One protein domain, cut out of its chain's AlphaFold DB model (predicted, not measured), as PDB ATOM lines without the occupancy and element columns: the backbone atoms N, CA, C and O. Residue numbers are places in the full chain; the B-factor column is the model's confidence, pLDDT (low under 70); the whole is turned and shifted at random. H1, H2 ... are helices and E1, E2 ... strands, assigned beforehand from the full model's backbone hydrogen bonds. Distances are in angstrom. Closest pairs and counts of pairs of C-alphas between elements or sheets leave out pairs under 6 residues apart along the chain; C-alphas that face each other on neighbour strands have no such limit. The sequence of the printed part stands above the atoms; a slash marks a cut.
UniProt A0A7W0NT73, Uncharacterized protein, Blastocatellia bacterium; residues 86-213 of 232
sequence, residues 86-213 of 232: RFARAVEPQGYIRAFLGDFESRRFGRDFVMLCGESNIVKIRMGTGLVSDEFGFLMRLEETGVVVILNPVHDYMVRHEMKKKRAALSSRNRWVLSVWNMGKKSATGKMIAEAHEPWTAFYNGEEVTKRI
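Overview. This is residues 86 to 213 of the 232 residues of an uncharacterized protein of Blastocatellia bacterium (UniProt A0A7W0NT73). With little regular structure, this is a small four-stranded sheet with H2 and H4 packed over one face, H1 and H3 off it. The 128 printed residues include H1 E1 H2 H3 E2 H4 E3 E4 in chain order; under half are in these named elements, class mixed. The mixed sheet runs E1 E2 E3 E4; the whole is compact, radius of gyration 14.6 A, spanning 43 by 36 by 32 A.

Along the chain. E1 is residues 112 to 114, E2 149 to 153, E3 176 to 180, E4 200 to 204, ending at C-alpha (281.426, 181.862, 209.400). H1 is 94 to 102, from C-alpha (289.746, 154.565, 209.180); H2 117 to 122, H3 138 to 144, H4 161 to 170, 14.8 A long.

Arrangement. E2 is parallel to E3, N 150 to O 176 2.8 A; hairpin E3 and E4 is antiparallel, N 177 to O 203 2.9 A. H2 and H4 touch, closest C-alphas Ser 120 and Lys 166, 6.8 A. O i to N i+4 pairs are within hydrogen-bond range throughout H1 and H3, 5 of 6 in H4, 0 of 2 in H2, with 2 of 3 O i to N i+3.

Size, cuts and confidence. The printed part has no cut; links H2 to H3 and E3 to E4 are long; no printed residue is under 70 in pLDDT.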
ATOM      1  N   ARG A  86     290.454 161.787 218.931       96.06
ATOM      2  CA  ARG A  86     290.498 160.472 218.270       96.06
ATOM      3  C   ARG A  86     291.596 160.353 217.231       96.06
ATOM      4  O   ARG A  86     292.121 159.264 217.042       96.06
ATOM      5  N   PHE A  87     291.931 161.446 216.555       94.69
ATOM      6  CA  PHE A  87     292.990 161.475 215.553       94.69
ATOM      7  C   PHE A  87     293.509 162.897 215.343       94.69
ATOM      8  O   PHE A  87     292.871 163.873 215.747       94.69
ATOM      9  N   ALA A  88     294.683 163.030 214.724       89.62
ATOM     10  CA  ALA A  88     295.331 164.330 214.553       89.62
ATOM     11  C   ALA A  88     295.738 164.635 213.113       89.62
ATOM     12  O   ALA A  88     295.861 165.809 212.763       89.62
ATOM     13  N   ARG A  89     295.993 163.618 212.287       89.19
ATOM     14  CA  ARG A  89     296.593 163.778 210.955       89.19
ATOM     15  C   ARG A  89     295.557 163.602 209.843       89.19
ATOM     16  O   ARG A  89     294.469 163.083 210.043       89.19
ATOM     17  N   ALA A  90     295.910 164.041 208.635       81.69
ATOM     18  CA  ALA A  90     295.093 163.825 207.435       81.69
ATOM     19  C   ALA A  90     295.128 162.373 206.929       81.69
ATOM     20  O   ALA A  90     294.232 161.948 206.201       81.69
ATOM     21  N   VAL A  91     296.178 161.638 207.301       86.25
ATOM     22  CA  VAL A  91     296.352 160.216 207.010       86.25
ATOM     23  C   VAL A  91     296.312 159.490 208.344       86.25
ATOM     24  O   VAL A  91     297.298 159.478 209.076       86.25
ATOM     25  N   GLU A  92     295.141 158.963 208.669       89.62
ATOM     26  CA  GLU A  92     294.864 158.227 209.899       89.62
ATOM     27  C   GLU A  92     294.095 156.955 209.530       89.62
ATOM     28  O   GLU A  92     293.316 156.973 208.567       89.62
ATOM     29  N   PRO A  93     294.288 155.843 210.258       92.19
ATOM     30  CA  PRO A  93     293.493 154.640 210.057       92.19
ATOM     31  C   PRO A  93     291.989 154.933 210.136       92.19
ATOM     32  O   PRO A  93     291.529 155.619 211.051       92.19
ATOM     33  N   GLN A  94     291.202 154.351 209.221       92.62
ATOM     34  CA  GLN A  94     289.746 154.565 209.180       92.62
ATOM     35  C   GLN A  94     289.055 154.249 210.516       92.62
ATOM     36  O   GLN A  94     288.038 154.862 210.824       92.62
ATOM     37  N   GLY A  95     289.601 153.326 211.317       95.75
ATOM     38  CA  GLY A  95     289.076 152.996 212.644       95.75
ATOM     39  C   GLY A  95     288.984 154.208 213.578       95.75
ATOM     40  O   GLY A  95     287.958 154.386 214.230       95.75
ATOM     41  N   TYR A  96     289.987 155.093 213.586       95.94
ATOM     42  CA  TYR A  96     289.958 156.305 214.412       95.94
ATOM     43  C   TYR A  96     288.921 157.318 213.923       95.94
ATOM     44  O   TYR A  96     288.227 157.936 214.728       95.94
ATOM     45  N   ILE A  97     288.771 157.451 212.602       95.38
ATOM     46  CA  ILE A  97     287.761 158.331 212.002       95.38
ATOM     47  C   ILE A  97     286.355 157.810 212.324       95.38
ATOM     48  O   ILE A  97     285.489 158.575 212.741       95.38
ATOM     49  N   ARG A  98     286.128 156.497 212.208       95.75
ATOM     50  CA  ARG A  98     284.852 155.872 212.586       95.75
ATOM     51  C   ARG A  98     284.566 156.011 214.080       95.75
ATOM     52  O   ARG A  98     283.423 156.273 214.429       95.75
ATOM     53  N   ALA A  99     285.575 155.904 214.945       96.94
ATOM     54  CA  ALA A  99     285.412 156.155 216.377       96.94
ATOM     55  C   ALA A  99     284.990 157.608 216.657       96.94
ATOM     56  O   ALA A  99     284.061 157.839 217.424       96.94
ATOM     57  N   PHE A 100     285.600 158.585 215.977       97.69
ATOM     58  CA  PHE A 100     285.179 159.987 216.059       97.69
ATOM     59  C   PHE A 100     283.727 160.199 215.603       97.69
ATOM     60  O   PHE A 100     282.970 160.902 216.264       97.69
ATOM     61  N   LEU A 101     283.313 159.550 214.513       97.00
ATOM     62  CA  LEU A 101     281.925 159.594 214.036       97.00
ATOM     63  C   LEU A 101     280.951 158.855 214.967       97.00
ATOM     64  O   LEU A 101     279.780 159.230 215.048       97.00
ATOM     65  N   GLY A 102     281.411 157.816 215.662       97.50
ATOM     66  CA  GLY A 102     280.651 157.119 216.701       97.50
ATOM     67  C   GLY A 102     280.405 157.997 217.929       97.50
ATOM     68  O   GLY A 102     279.322 157.951 218.503       97.50
ATOM     69  N   ASP A 103     281.358 158.869 218.267       97.25
ATOM     70  CA  ASP A 103     281.243 159.844 219.359       97.25
ATOM     71  C   ASP A 103     280.369 161.070 219.011       97.25
ATOM     72  O   ASP A 103     280.283 162.006 219.802       97.25
ATOM     73  N   PHE A 104     279.762 161.141 217.824       98.00
ATOM     74  CA  PHE A 104     279.161 162.390 217.343       98.00
ATOM     75  C   PHE A 104     278.115 162.973 218.307       98.00
ATOM     76  O   PHE A 104     278.183 164.156 218.630       98.00
ATOM     77  N   GLU A 105     277.182 162.156 218.812       97.44
ATOM     78  CA  GLU A 105     276.145 162.650 219.733       97.44
ATOM     79  C   GLU A 105     276.714 163.050 221.092       97.44
ATOM     80  O   GLU A 105     276.241 164.014 221.684       97.44
ATOM     81  N   SER A 106     277.754 162.367 221.581       97.25
ATOM     82  CA  SER A 106     278.388 162.779 222.833       97.25
ATOM     83  C   SER A 106     279.138 164.102 222.658       97.25
ATOM     84  O   SER A 106     279.224 164.890 223.588       97.25
ATOM     85  N   ARG A 107     279.620 164.428 221.460       98.12
ATOM     86  CA  ARG A 107     280.304 165.705 221.191       98.12
ATOM     87  C   ARG A 107     279.361 166.880 220.954       98.12
ATOM     88  O   ARG A 107     279.851 168.000 220.785       98.12
ATOM     89  N   ARG A 108     278.049 166.641 220.925       97.81
ATOM     90  CA  ARG A 108     277.035 167.656 220.654       97.81
ATOM     91  C   ARG A 108     276.425 168.188 221.950       97.81
ATOM     92  O   ARG A 108     275.923 167.435 222.781       97.81
ATOM     93  N   PHE A 109     276.411 169.509 222.085       96.94
ATOM     94  CA  PHE A 109     275.846 170.231 223.221       96.94
ATOM     95  C   PHE A 109     274.839 171.252 222.683       96.94
ATOM     96  O   PHE A 109     275.172 172.387 222.365       96.94
ATOM     97  N   GLY A 110     273.593 170.813 222.481       94.69
ATOM     98  CA  GLY A 110     272.587 171.622 221.789       94.69
ATOM     99  C   GLY A 110     272.929 171.795 220.304       94.69
ATOM    100  O   GLY A 110     272.933 170.811 219.560       94.69
ATOM    101  N   ARG A 111     273.197 173.042 219.888       96.50
ATOM    102  CA  ARG A 111     273.652 173.397 218.527       96.50
ATOM    103  C   ARG A 111     275.180 173.491 218.421       96.50
ATOM    104  O   ARG A 111     275.687 173.739 217.326       96.50
ATOM    105  N   ASP A 112     275.896 173.248 219.515       98.06
ATOM    106  CA  ASP A 112     277.354 173.270 219.546       98.06
ATOM    107  C   ASP A 112     277.920 171.868 219.334       98.06
ATOM    108  O   ASP A 112     277.350 170.866 219.773       98.06
ATOM    109  N   PHE A 113     279.076 171.793 218.686       98.62
ATOM    110  CA  PHE A 113     279.821 170.561 218.479       98.62
ATOM    111  C   PHE A 113     281.289 170.755 218.844       98.62
ATOM    112  O   PHE A 113     281.941 171.692 218.378       98.62
ATOM    113  N   VAL A 114     281.840 169.845 219.644       98.69
ATOM    114  CA  VAL A 114     283.242 169.912 220.072       98.69
ATOM    115  C   VAL A 114     284.126 169.055 219.175       98.69
ATOM    116  O   VAL A 114     283.997 167.830 219.108       98.69
ATOM    117  N   MET A 115     285.077 169.712 218.516       97.94
ATOM    118  CA  MET A 115     286.068 169.086 217.642       97.94
ATOM    119  C   MET A 115     287.466 169.394 218.171       97.94
ATOM    120  O   MET A 115     287.885 170.542 218.174       97.94
ATOM    121  N   LEU A 116     288.232 168.398 218.596       97.44
ATOM    122  CA  LEU A 116     289.514 168.613 219.266       97.44
ATOM    123  C   LEU A 116     290.670 168.682 218.259       97.44
ATOM    124  O   LEU A 116     290.920 167.742 217.501       97.44
ATOM    125  N   CYS A 117     291.404 169.800 218.269       94.56
ATOM    126  CA  CYS A 117     292.641 170.015 217.519       94.56
ATOM    127  C   CYS A 117     292.576 169.538 216.051       94.56
ATOM    128  O   CYS A 117     291.936 170.162 215.198       94.56
ATOM    129  N   GLY A 118     293.282 168.443 215.752       93.50
ATOM    130  CA  GLY A 118     293.490 167.910 214.409       93.50
ATOM    131  C   GLY A 118     292.323 167.088 213.869       93.50
ATOM    132  O   GLY A 118     292.402 166.656 212.721       93.50
ATOM    133  N   GLU A 119     291.241 166.904 214.632       96.19
ATOM    134  CA  GLU A 119     290.028 166.218 214.156       96.19
ATOM    135  C   GLU A 119     289.378 166.948 212.966       96.19
ATOM    136  O   GLU A 119     288.727 166.336 212.123       96.19
ATOM    137  N   SER A 120     289.679 168.240 212.803       94.88
ATOM    138  CA  SER A 120     289.374 169.026 211.597       94.88
ATOM    139  C   SER A 120     289.912 168.415 210.296       94.88
ATOM    140  O   SER A 120     289.418 168.724 209.211       94.88
ATOM    141  N   ASN A 121     290.884 167.499 210.376       94.31
ATOM    142  CA  ASN A 121     291.374 166.734 209.236       94.31
ATOM    143  C   ASN A 121     290.379 165.707 208.668       94.31
ATOM    144  O   ASN A 121     290.678 165.155 207.607       94.31
ATOM    145  N   ILE A 122     289.215 165.486 209.300       95.44
ATOM    146  CA  ILE A 122     288.118 164.710 208.694       95.44
ATOM    147  C   ILE A 122     287.679 165.294 207.349       95.44
ATOM    148  O   ILE A 122     287.363 164.551 206.423       95.44
ATOM    149  N   VAL A 123     287.755 166.622 207.218       94.12
ATOM    150  CA  VAL A 123     287.589 167.318 205.947       94.12
ATOM    151  C   VAL A 123     288.954 167.432 205.272       94.12
ATOM    152  O   VAL A 123     289.916 167.990 205.816       94.12
ATOM    153  N   LYS A 124     289.057 166.904 204.053       92.12
ATOM    154  CA  LYS A 124     290.284 166.953 203.251       92.12
ATOM    155  C   LYS A 124     290.182 168.055 202.200       92.12
ATOM    156  O   LYS A 124     289.101 168.363 201.711       92.12
ATOM    157  N   ILE A 125     291.325 168.625 201.831       90.06
ATOM    158  CA  ILE A 125     291.452 169.532 200.687       90.06
ATOM    159  C   ILE A 125     292.263 168.790 199.631       90.06
ATOM    160  O   ILE A 125     293.379 168.350 199.918       90.06
ATOM    161  N   ARG A 126     291.702 168.605 198.435       84.19
ATOM    162  CA  ARG A 126     292.404 167.938 197.334       84.19
ATOM    163  C   ARG A 126     293.518 168.842 196.811       84.19
ATOM    164  O   ARG A 126     293.285 170.004 196.474       84.19
ATOM    165  N   MET A 127     294.731 168.298 196.746       76.06
ATOM    166  CA  MET A 127     295.885 168.995 196.177       76.06
ATOM    167  C   MET A 127     295.636 169.305 194.695       76.06
ATOM    168  O   MET A 127     295.015 168.515 193.987       76.06
ATOM    169  N   GLY A 128     296.087 170.470 194.230       75.88
ATOM    170  CA  GLY A 128     295.922 170.924 192.843       75.88
ATOM    171  C   GLY A 128     294.578 171.597 192.548       75.88
ATOM    172  O   GLY A 128     294.571 172.661 191.940       75.88
ATOM    173  N   THR A 129     293.454 171.045 193.021       80.81
ATOM    174  CA  THR A 129     292.120 171.632 192.767       80.81
ATOM    175  C   THR A 129     291.615 172.521 193.900       80.81
ATOM    176  O   THR A 129     290.751 173.364 193.683       80.81
ATOM    177  N   GLY A 130     292.112 172.329 195.128       80.88
ATOM    178  CA  GLY A 130     291.616 173.037 196.310       80.88
ATOM    179  C   GLY A 130     290.207 172.620 196.742       80.88
ATOM    180  O   GLY A 130     289.677 173.207 197.683       80.88
ATOM    181  N   LEU A 131     289.619 171.613 196.088       87.94
ATOM    182  CA  LEU A 131     288.269 171.147 196.374       87.94
ATOM    183  C   LEU A 131     288.196 170.456 197.733       87.94
ATOM    184  O   LEU A 131     289.079 169.680 198.115       87.94
ATOM    185  N   VAL A 132     287.098 170.719 198.433       91.44
ATOM    186  CA  VAL A 132     286.742 170.056 199.683       91.44
ATOM    187  C   VAL A 132     286.348 168.610 199.388       91.44
ATOM    188  O   VAL A 132     285.593 168.335 198.459       91.44
ATOM    189  N   SER A 133     286.871 167.679 200.178       91.88
ATOM    190  CA  SER A 133     286.537 166.261 200.122       91.88
ATOM    191  C   SER A 133     286.043 165.821 201.494       91.88
ATOM    192  O   SER A 133     286.818 165.779 202.451       91.88
ATOM    193  N   ASP A 134     284.759 165.480 201.560       93.19
ATOM    194  CA  ASP A 134     284.069 164.969 202.745       93.19
ATOM    195  C   ASP A 134     283.741 163.482 202.558       93.19
ATOM    196  O   ASP A 134     282.610 163.082 202.311       93.19
ATOM    197  N   GLU A 135     284.786 162.658 202.599       92.81
ATOM    198  CA  GLU A 135     284.710 161.219 202.302       92.81
ATOM    199  C   GLU A 135     283.763 160.458 203.244       92.81
ATOM    200  O   GLU A 135     283.226 159.419 202.875       92.81
ATOM    201  N   PHE A 136     283.547 160.984 204.451       93.81
ATOM    202  CA  PHE A 136     282.767 160.333 205.501       93.81
ATOM    203  C   PHE A 136     281.404 160.996 205.751       93.81
ATOM    204  O   PHE A 136     280.742 160.653 206.729       93.81
ATOM    205  N   GLY A 137     280.991 161.948 204.904       95.69
ATOM    206  CA  GLY A 137     279.706 162.646 205.031       95.69
ATOM    207  C   GLY A 137     279.566 163.470 206.315       95.69
ATOM    208  O   GLY A 137     278.457 163.676 206.809       95.69
ATOM    209  N   PHE A 138     280.677 163.919 206.899       97.25
ATOM    210  CA  PHE A 138     280.674 164.640 208.166       97.25
ATOM    211  C   PHE A 138     280.020 166.024 208.051       97.25
ATOM    212  O   PHE A 138     279.282 166.426 208.949       97.25
ATOM    213  N   LEU A 139     280.234 166.742 206.943       97.06
ATOM    214  CA  LEU A 139     279.607 168.049 206.708       97.06
ATOM    215  C   LEU A 139     278.089 167.926 206.564       97.06
ATOM    216  O   LEU A 139     277.360 168.790 207.055       97.06
ATOM    217  N   MET A 140     277.630 166.855 205.913       95.44
ATOM    218  CA  MET A 140     276.208 166.536 205.789       95.44
ATOM    219  C   MET A 140     275.609 166.207 207.157       95.44
ATOM    220  O   MET A 140     274.618 166.815 207.548       95.44
ATOM    221  N   ARG A 141     276.278 165.363 207.951       97.38
ATOM    222  CA  ARG A 141     275.815 165.022 209.302       97.38
ATOM    223  C   ARG A 141     275.698 166.241 210.220       97.38
ATOM    224  O   ARG A 141     274.745 166.347 210.987       97.38
ATOM    225  N   LEU A 142     276.646 167.175 210.148       97.75
ATOM    226  CA  LEU A 142     276.573 168.427 210.906       97.75
ATOM    227  C   LEU A 142     275.369 169.297 210.489       97.75
ATOM    228  O   LEU A 142     274.833 170.028 211.318       97.75
ATOM    229  N   GLU A 143     274.965 169.262 209.214       96.12
ATOM    230  CA  GLU A 143     273.759 169.953 208.730       96.12
ATOM    231  C   GLU A 143     272.484 169.278 209.237       96.12
ATOM    232  O   GLU A 143     271.657 169.938 209.860       96.12
ATOM    233  N   GLU A 144     272.354 167.967 209.030       96.50
ATOM    234  CA  GLU A 144     271.163 167.189 209.405       96.50
ATOM    235  C   GLU A 144     270.862 167.260 210.909       96.50
ATOM    236  O   GLU A 144     269.710 167.177 211.329       96.50
ATOM    237  N   THR A 145     271.899 167.447 211.728       96.69
ATOM    238  CA  THR A 145     271.791 167.546 213.191       96.69
ATOM    239  C   THR A 145     271.681 168.980 213.712       96.69
ATOM    240  O   THR A 145     271.612 169.187 214.926       96.69
ATOM    241  N   GLY A 146     271.646 169.979 212.823       96.50
ATOM    242  CA  GLY A 146     271.425 171.383 213.182       96.50
ATOM    243  C   GLY A 146     272.579 172.042 213.943       96.50
ATOM    244  O   GLY A 146     272.351 173.015 214.667       96.50
ATOM    245  N   VAL A 147     273.808 171.529 213.802       97.94
ATOM    246  CA  VAL A 147     274.999 172.120 214.430       97.94
ATOM    247  C   VAL A 147     275.298 173.475 213.793       97.94
ATOM    248  O   VAL A 147     275.504 173.564 212.578       97.94
ATOM    249  N   VAL A 148     275.396 174.510 214.629       97.69
ATOM    250  CA  VAL A 148     275.680 175.896 214.226       97.69
ATOM    251  C   VAL A 148     277.009 176.414 214.745       97.69
ATOM    252  O   VAL A 148     277.577 177.290 214.102       97.69
ATOM    253  N   VAL A 149     277.576 175.846 215.807       98.44
ATOM    254  CA  VAL A 149     278.906 176.247 216.284       98.44
ATOM    255  C   VAL A 149     279.796 175.022 216.434       98.44
ATOM    256  O   VAL A 149     279.424 174.035 217.058       98.44
ATOM    257  N   ILE A 150     280.994 175.075 215.858       98.69
ATOM    258  CA  ILE A 150     282.066 174.117 216.124       98.69
ATOM    259  C   ILE A 150     283.083 174.798 217.032       98.69
ATOM    260  O   ILE A 150     283.748 175.757 216.629       98.69
ATOM    261  N   LEU A 151     283.228 174.265 218.241       98.69
ATOM    262  CA  LEU A 151     284.236 174.682 219.206       98.69
ATOM    263  C   LEU A 151     285.477 173.815 218.997       98.69
ATOM    264  O   LEU A 151     285.438 172.594 219.177       98.69
ATOM    265  N   ASN A 152     286.575 174.441 218.578       98.12
ATOM    266  CA  ASN A 152     287.814 173.766 218.217       98.12
ATOM    267  C   ASN A 152     288.997 174.246 219.064       98.12
ATOM    268  O   ASN A 152     289.830 175.003 218.564       98.12
ATOM    269  N   PRO A 153     289.116 173.806 220.331       97.38
ATOM    270  CA  PRO A 153     290.336 174.033 221.094       97.38
ATOM    271  C   PRO A 153     291.507 173.302 220.418       97.38
ATOM    272  O   PRO A 153     291.366 172.176 219.926       97.38
ATOM    273  N   VAL A 154     292.662 173.961 220.350       94.31
ATOM    274  CA  VAL A 154     293.858 173.475 219.651       94.31
ATOM    275  C   VAL A 154     295.078 173.602 220.563       94.31
ATOM    276  O   VAL A 154     295.175 174.531 221.362       94.31
ATOM    277  N   HIS A 155     296.026 172.674 220.432       89.00
ATOM    278  CA  HIS A 155     297.299 172.722 221.154       89.00
ATOM    279  C   HIS A 155     298.181 173.892 220.717       89.00
ATOM    280  O   HIS A 155     298.809 174.547 221.542       89.00
ATOM    281  N   ASP A 156     298.244 174.140 219.408       84.12
ATOM    282  CA  ASP A 156     299.124 175.143 218.836       84.12
ATOM    283  C   ASP A 156     298.621 175.732 217.516       84.12
ATOM    284  O   ASP A 156     297.698 175.211 216.877       84.12
ATOM    285  N   TYR A 157     299.242 176.841 217.107       85.38
ATOM    286  CA  TYR A 157     298.926 177.486 215.844       85.38
ATOM    287  C   TYR A 157     299.221 176.561 214.660       85.38
ATOM    288  O   TYR A 157     300.362 176.175 214.377       85.38
ATOM    289  N   MET A 158     298.172 176.258 213.900       80.44
ATOM    290  CA  MET A 158     298.294 175.463 212.689       80.44
ATOM    291  C   MET A 158     298.716 176.341 211.506       80.44
ATOM    292  O   MET A 158     297.878 176.888 210.794       80.44
ATOM    293  N   VAL A 159     300.028 176.419 211.269       79.19
ATOM    294  CA  VAL A 159     300.657 177.273 210.236       79.19
ATOM    295  C   VAL A 159     300.217 176.927 208.805       79.19
ATOM    296  O   VAL A 159     300.286 177.759 207.901       79.19
ATOM    297  N   ARG A 160     299.797 175.683 208.559       82.31
ATOM    298  CA  ARG A 160     299.575 175.205 207.194       82.31
ATOM    299  C   ARG A 160     298.319 175.818 206.573       82.31
ATOM    300  O   ARG A 160     297.229 175.731 207.137       82.31
ATOM    301  N   HIS A 161     298.465 176.390 205.379       84.44
ATOM    302  CA  HIS A 161     297.394 177.100 204.674       84.44
ATOM    303  C   HIS A 161     296.130 176.251 204.441       84.44
ATOM    304  O   HIS A 161     295.018 176.788 204.453       84.44
ATOM    305  N   GLU A 162     296.257 174.927 204.275       88.69
ATOM    306  CA  GLU A 162     295.105 174.038 204.110       88.69
ATOM    307  C   GLU A 162     294.187 174.030 205.337       88.69
ATOM    308  O   GLU A 162     292.989 173.801 205.194       88.69
ATOM    309  N   MET A 163     294.707 174.337 206.529       90.38
ATOM    310  CA  MET A 163     293.902 174.361 207.750       90.38
ATOM    311  C   MET A 163     292.899 175.511 207.747       90.38
ATOM    312  O   MET A 163     291.778 175.333 208.219       90.38
ATOM    313  N   LYS A 164     293.241 176.656 207.142       92.19
ATOM    314  CA  LYS A 164     292.272 177.741 206.918       92.19
ATOM    315  C   LYS A 164     291.147 177.292 205.984       92.19
ATOM    316  O   LYS A 164     289.978 177.473 206.305       92.19
ATOM    317  N   LYS A 165     291.485 176.616 204.880       93.81
ATOM    318  CA  LYS A 165     290.495 176.081 203.924       93.81
ATOM    319  C   LYS A 165     289.572 175.034 204.559       93.81
ATOM    320  O   LYS A 165     288.380 175.020 204.274       93.81
ATOM    321  N   LYS A 166     290.098 174.182 205.445       95.06
ATOM    322  CA  LYS A 166     289.289 173.201 206.189       95.06
ATOM    323  C   LYS A 166     288.310 173.869 207.146       95.06
ATOM    324  O   LYS A 166     287.150 173.477 207.172       95.06
ATOM    325  N   ARG A 167     288.747 174.891 207.891       96.06
ATOM    326  CA  ARG A 167     287.857 175.666 208.774       96.06
ATOM    327  C   ARG A 167     286.771 176.394 207.988       96.06
ATOM    328  O   ARG A 167     285.611 176.312 208.370       96.06
ATOM    329  N   ALA A 168     287.122 176.995 206.851       96.44
ATOM    330  CA  ALA A 168     286.148 177.565 205.924       96.44
ATOM    331  C   ALA A 168     285.105 176.518 205.489       96.44
ATOM    332  O   ALA A 168     283.907 176.736 205.655       96.44
ATOM    333  N   ALA A 169     285.538 175.335 205.042       96.62
ATOM    334  CA  ALA A 169     284.630 174.253 204.660       96.62
ATOM    335  C   ALA A 169     283.722 173.783 205.815       96.62
ATOM    336  O   ALA A 169     282.518 173.618 205.625       96.62
ATOM    337  N   LEU A 170     284.275 173.612 207.020       97.88
ATOM    338  CA  LEU A 170     283.526 173.234 208.226       97.88
ATOM    339  C   LEU A 170     282.485 174.289 208.629       97.88
ATOM    340  O   LEU A 170     281.403 173.926 209.092       97.88
ATOM    341  N   SER A 171     282.800 175.569 208.417       97.88
ATOM    342  CA  SER A 171     281.911 176.711 208.672       97.88
ATOM    343  C   SER A 171     280.853 176.935 207.585       97.88
ATOM    344  O   SER A 171     280.038 177.845 207.694       97.88
ATOM    345  N   SER A 172     280.860 176.149 206.505       95.06
ATOM    346  CA  SER A 172     279.861 176.300 205.445       95.06
ATOM    347  C   SER A 172     278.438 176.092 205.973       95.06
ATOM    348  O   SER A 172     278.226 175.405 206.975       95.06
ATOM    349  N   ARG A 173     277.466 176.666 205.253       94.81
ATOM    350  CA  ARG A 173     276.031 176.520 205.530       94.81
ATOM    351  C   ARG A 173     275.628 177.154 206.870       94.81
ATOM    352  O   ARG A 173     275.016 176.517 207.721       94.81
ATOM    353  N   ASN A 174     275.986 178.433 207.029       95.62
ATOM    354  CA  ASN A 174     275.663 179.270 208.196       95.62
ATOM    355  C   ASN A 174     276.186 178.726 209.536       95.62
ATOM    356  O   ASN A 174     275.560 178.925 210.578       95.62
ATOM    357  N   ARG A 175     277.343 178.056 209.521       97.38
ATOM    358  CA  ARG A 175     277.986 177.521 210.722       97.38
ATOM    359  C   ARG A 175     279.180 178.373 211.138       97.38
ATOM    360  O   ARG A 175     279.912 178.895 210.303       97.38
ATOM    361  N   TRP A 176     279.413 178.463 212.437       98.50
ATOM    362  CA  TRP A 176     280.602 179.039 213.040       98.50
ATOM    363  C   TRP A 176     281.651 177.966 213.322       98.50
ATOM    364  O   TRP A 176     281.331 176.863 213.760       98.50
ATOM    365  N   VAL A 177     282.923 178.298 213.118       98.50
ATOM    366  CA  VAL A 177     284.058 177.518 213.630       98.50
ATOM    367  C   VAL A 177     284.933 178.458 214.441       98.50
ATOM    368  O   VAL A 177     285.489 179.406 213.885       98.50
ATOM    369  N   LEU A 178     285.065 178.182 215.735       98.31
ATOM    370  CA  LEU A 178     285.905 178.937 216.657       98.31
ATOM    371  C   LEU A 178     287.116 178.091 217.037       98.31
ATOM    372  O   LEU A 178     286.961 177.015 217.613       98.31
ATOM    373  N   SER A 179     288.321 178.566 216.732       97.69
ATOM    374  CA  SER A 179     289.561 177.915 217.159       97.69
ATOM    375  C   SER A 179     290.354 178.804 218.101       97.69
ATOM    376  O   SER A 179     290.492 179.990 217.821       97.69
ATOM    377  N   VAL A 180     290.930 178.217 219.150       96.94
ATOM    378  CA  VAL A 180     291.795 178.890 220.137       96.94
ATOM    379  C   VAL A 180     293.020 178.025 220.441       96.94
ATOM    380  O   VAL A 180     292.907 176.797 220.475       96.94
ATOM    381  N   TRP A 181     294.193 178.636 220.628       94.38
ATOM    382  CA  TRP A 181     295.454 177.928 220.902       94.38
ATOM    383  C   TRP A 181     296.370 178.685 221.869       94.38
ATOM    384  O   TRP A 181     296.189 179.873 222.122       94.38
ATOM    385  N   ASN A 182     297.384 177.995 222.396       89.81
ATOM    386  CA  ASN A 182     298.442 178.622 223.190       89.81
ATOM    387  C   ASN A 182     299.518 179.228 222.288       89.81
ATOM    388  O   ASN A 182     300.021 178.554 221.388       89.81
ATOM    389  N   MET A 183     299.888 180.482 222.550       88.19
ATOM    390  CA  MET A 183     300.987 181.138 221.839       88.19
ATOM    391  C   MET A 183     302.350 180.675 222.347       88.19
ATOM    392  O   MET A 183     302.506 180.176 223.464       88.19
ATOM    393  N   GLY A 184     303.368 180.959 221.548       85.50
ATOM    394  CA  GLY A 184     304.761 180.849 221.935       85.50
ATOM    395  C   GLY A 184     305.366 179.480 221.656       85.50
ATOM    396  O   GLY A 184     306.320 179.078 222.331       85.50
ATOM    397  N   LYS A 185     304.841 178.752 220.660       83.81
ATOM    398  CA  LYS A 185     305.394 177.458 220.267       83.81
ATOM    399  C   LYS A 185     306.848 177.612 219.835       83.81
ATOM    400  O   LYS A 185     307.200 178.401 218.956       83.81
ATOM    401  N   LYS A 186     307.699 176.772 220.418       83.50
ATOM    402  CA  LYS A 186     309.096 176.611 220.017       83.50
ATOM    403  C   LYS A 186     309.251 175.372 219.138       83.50
ATOM    404  O   LYS A 186     308.578 174.362 219.340       83.50
ATOM    405  N   SER A 187     310.139 175.448 218.154       82.12
ATOM    406  CA  SER A 187     310.593 174.301 217.372       82.12
ATOM    407  C   SER A 187     311.369 173.318 218.254       82.12
ATOM    408  O   SER A 187     311.782 173.647 219.366       82.12
ATOM    409  N   ALA A 188     311.666 172.131 217.715       80.62
ATOM    410  CA  ALA A 188     312.568 171.174 218.362       80.62
ATOM    411  C   ALA A 188     313.969 171.757 218.644       80.62
ATOM    412  O   ALA A 188     314.663 171.291 219.538       80.62
ATOM    413  N   THR A 189     314.371 172.797 217.907       85.25
ATOM    414  CA  THR A 189     315.640 173.518 218.086       85.25
ATOM    415  C   THR A 189     315.532 174.721 219.031       85.25
ATOM    416  O   THR A 189     316.487 175.479 219.168       85.25
ATOM    417  N   GLY A 190     314.373 174.942 219.661       84.88
ATOM    418  CA  GLY A 190     314.134 176.055 220.586       84.88
ATOM    419  C   GLY A 190     313.792 177.395 219.924       84.88
ATOM    420  O   GLY A 190     313.540 178.369 220.633       84.88
ATOM    421  N   LYS A 191     313.738 177.464 218.587       87.38
ATOM    422  CA  LYS A 191     313.383 178.683 217.845       87.38
ATOM    423  C   LYS A 191     311.877 178.929 217.908       87.38
ATOM    424  O   LYS A 191     311.098 178.003 217.707       87.38
ATOM    425  N   MET A 192     311.466 180.177 218.117       86.00
ATOM    426  CA  MET A 192     310.053 180.561 218.036       86.00
ATOM    427  C   MET A 192     309.501 180.264 216.639       86.00
ATOM    428  O   MET A 192     310.084 180.671 215.628       86.00
ATOM    429  N   ILE A 193     308.396 179.525 216.589       84.69
ATOM    430  CA  ILE A 193     307.644 179.308 215.356       84.69
ATOM    431  C   ILE A 193     306.839 180.578 215.079       84.69
ATOM    432  O   ILE A 193     306.356 181.227 216.001       84.69
ATOM    433  N   ALA A 194     306.741 180.960 213.806       84.50
ATOM    434  CA  ALA A 194     305.906 182.083 213.410       84.50
ATOM    435  C   ALA A 194     304.431 181.734 213.654       84.50
ATOM    436  O   ALA A 194     303.931 180.731 213.137       84.50
ATOM    437  N   GLU A 195     303.751 182.570 214.429       85.12
ATOM    438  CA  GLU A 195     302.344 182.412 214.790       85.12
ATOM    439  C   GLU A 195     301.545 183.635 214.351       85.12
ATOM    440  O   GLU A 195     302.110 184.706 214.115       85.12
ATOM    441  N   ALA A 196     300.228 183.470 214.205       85.12
ATOM    442  CA  ALA A 196     299.353 184.626 214.063       85.12
ATOM    443  C   ALA A 196     299.418 185.488 215.329       85.12
ATOM    444  O   ALA A 196     299.700 184.985 216.419       85.12
ATOM    445  N   HIS A 197     299.171 186.788 215.166       87.44
ATOM    446  CA  HIS A 197     299.202 187.715 216.285       87.44
ATOM    447  C   HIS A 197     298.123 187.360 217.309       87.44
ATOM    448  O   HIS A 197     298.433 187.307 218.488       87.44
ATOM    449  N   GLU A 198     296.889 187.083 216.893       92.62
ATOM    450  CA  GLU A 198     295.792 186.683 217.778       92.62
ATOM    451  C   GLU A 198     295.783 185.160 218.013       92.62
ATOM    452  O   GLU A 198     295.852 184.423 217.031       92.62
ATOM    453  N   PRO A 199     295.625 184.655 219.257       94.50
ATOM    454  CA  PRO A 199     295.599 183.219 219.559       94.50
ATOM    455  C   PRO A 199     294.252 182.541 219.275       94.50
ATOM    456  O   PRO A 199     293.881 181.552 219.913       94.50
ATOM    457  N   TRP A 200     293.497 183.087 218.327       96.62
ATOM    458  CA  TRP A 200     292.193 182.586 217.936       96.62
ATOM    459  C   TRP A 200     291.884 182.886 216.473       96.62
ATOM    460  O   TRP A 200     292.429 183.803 215.861       96.62
ATOM    461  N   THR A 201     290.955 182.119 215.914       96.75
ATOM    462  CA  THR A 201     290.341 182.403 214.612       96.75
ATOM    463  C   THR A 201     288.858 182.088 214.661       96.75
ATOM    464  O   THR A 201     288.467 181.109 215.301       96.75
ATOM    465  N   ALA A 202     288.062 182.858 213.926       97.81
ATOM    466  CA  ALA A 202     286.655 182.561 213.689       97.81
ATOM    467  C   ALA A 202     286.391 182.444 212.189       97.81
ATOM    468  O   ALA A 202     286.876 183.259 211.401       97.81
ATOM    469  N   PHE A 203     285.592 181.454 211.808       98.06
ATOM    470  CA  PHE A 203     285.053 181.318 210.461       98.06
ATOM    471  C   PHE A 203     283.532 181.269 210.522       98.06
ATOM    472  O   PHE A 203     282.985 180.626 211.416       98.06
ATOM    473  N   TYR A 204     282.872 181.915 209.565       98.31
ATOM    474  CA  TYR A 204     281.426 181.862 209.400       98.31
ATOM    475  C   TYR A 204     281.068 181.780 207.923       98.31
ATOM    476  O   TYR A 204     281.533 182.589 207.121       98.31
ATOM    477  N   ASN A 205     280.240 180.798 207.569       96.94
ATOM    478  CA  ASN A 205     279.742 180.588 206.211       96.94
ATOM    479  C   ASN A 205     280.841 180.566 205.127       96.94
ATOM    480  O   ASN A 205     280.668 181.099 204.034       96.94
ATOM    481  N   GLY A 206     281.986 179.949 205.429       96.31
ATOM    482  CA  GLY A 206     283.117 179.847 204.502       96.31
ATOM    483  C   GLY A 206     284.128 180.990 204.574       96.31
ATOM    484  O   GLY A 206     285.194 180.876 203.971       96.31
ATOM    485  N   GLU A 207     283.858 182.052 205.335       97.12
ATOM    486  CA  GLU A 207     284.727 183.228 205.416       97.12
ATOM    487  C   GLU A 207     285.436 183.340 206.766       97.12
ATOM    488  O   GLU A 207     284.859 183.056 207.814       97.12
ATOM    489  N   GLU A 208     286.696 183.789 206.753       96.75
ATOM    490  CA  GLU A 208     287.422 184.131 207.979       96.75
ATOM    491  C   GLU A 208     286.900 185.470 208.522       96.75
ATOM    492  O   GLU A 208     287.028 186.520 207.893       96.75
ATOM    493  N   VAL A 209     286.326 185.435 209.721       97.31
ATOM    494  CA  VAL A 209     285.711 186.581 210.402       97.31
ATOM    495  C   VAL A 209     286.388 186.877 211.741       97.31
ATOM    496  O   VAL A 209     285.794 187.517 212.602       97.31
ATOM    497  N   THR A 210     287.649 186.462 211.912       96.81
ATOM    498  CA  THR A 210     288.466 186.664 213.126       96.81
ATOM    499  C   THR A 210     288.430 188.104 213.649       96.81
ATOM    500  O   THR A 210     288.375 188.311 214.855       96.81
ATOM    501  N   LYS A 211     288.346 189.106 212.761       96.81
ATOM    502  CA  LYS A 211     288.208 190.532 213.118       96.81
ATOM    503  C   LYS A 211     286.949 190.889 213.926       96.81
ATOM    504  O   LYS A 211     286.856 192.003 214.423       96.81
ATOM    505  N   ARG A 212     285.957 189.992 213.999       97.12
ATOM    506  CA  ARG A 212     284.750 190.152 214.830       97.12
ATOM    507  C   ARG A 212     285.001 189.797 216.297       97.12
ATOM    508  O   ARG A 212     284.175 190.139 217.133       97.12
ATOM    509  N   ILE A 213     286.107 189.116 216.601       97.94
ATOM    510  CA  ILE A 213     286.496 188.802 217.973       97.94
ATOM    511  C   ILE A 213     287.083 190.066 218.602       97.94
ATOM    512  O   ILE A 213     288.065 190.621 218.108       97.94
TER     513      ILE A 213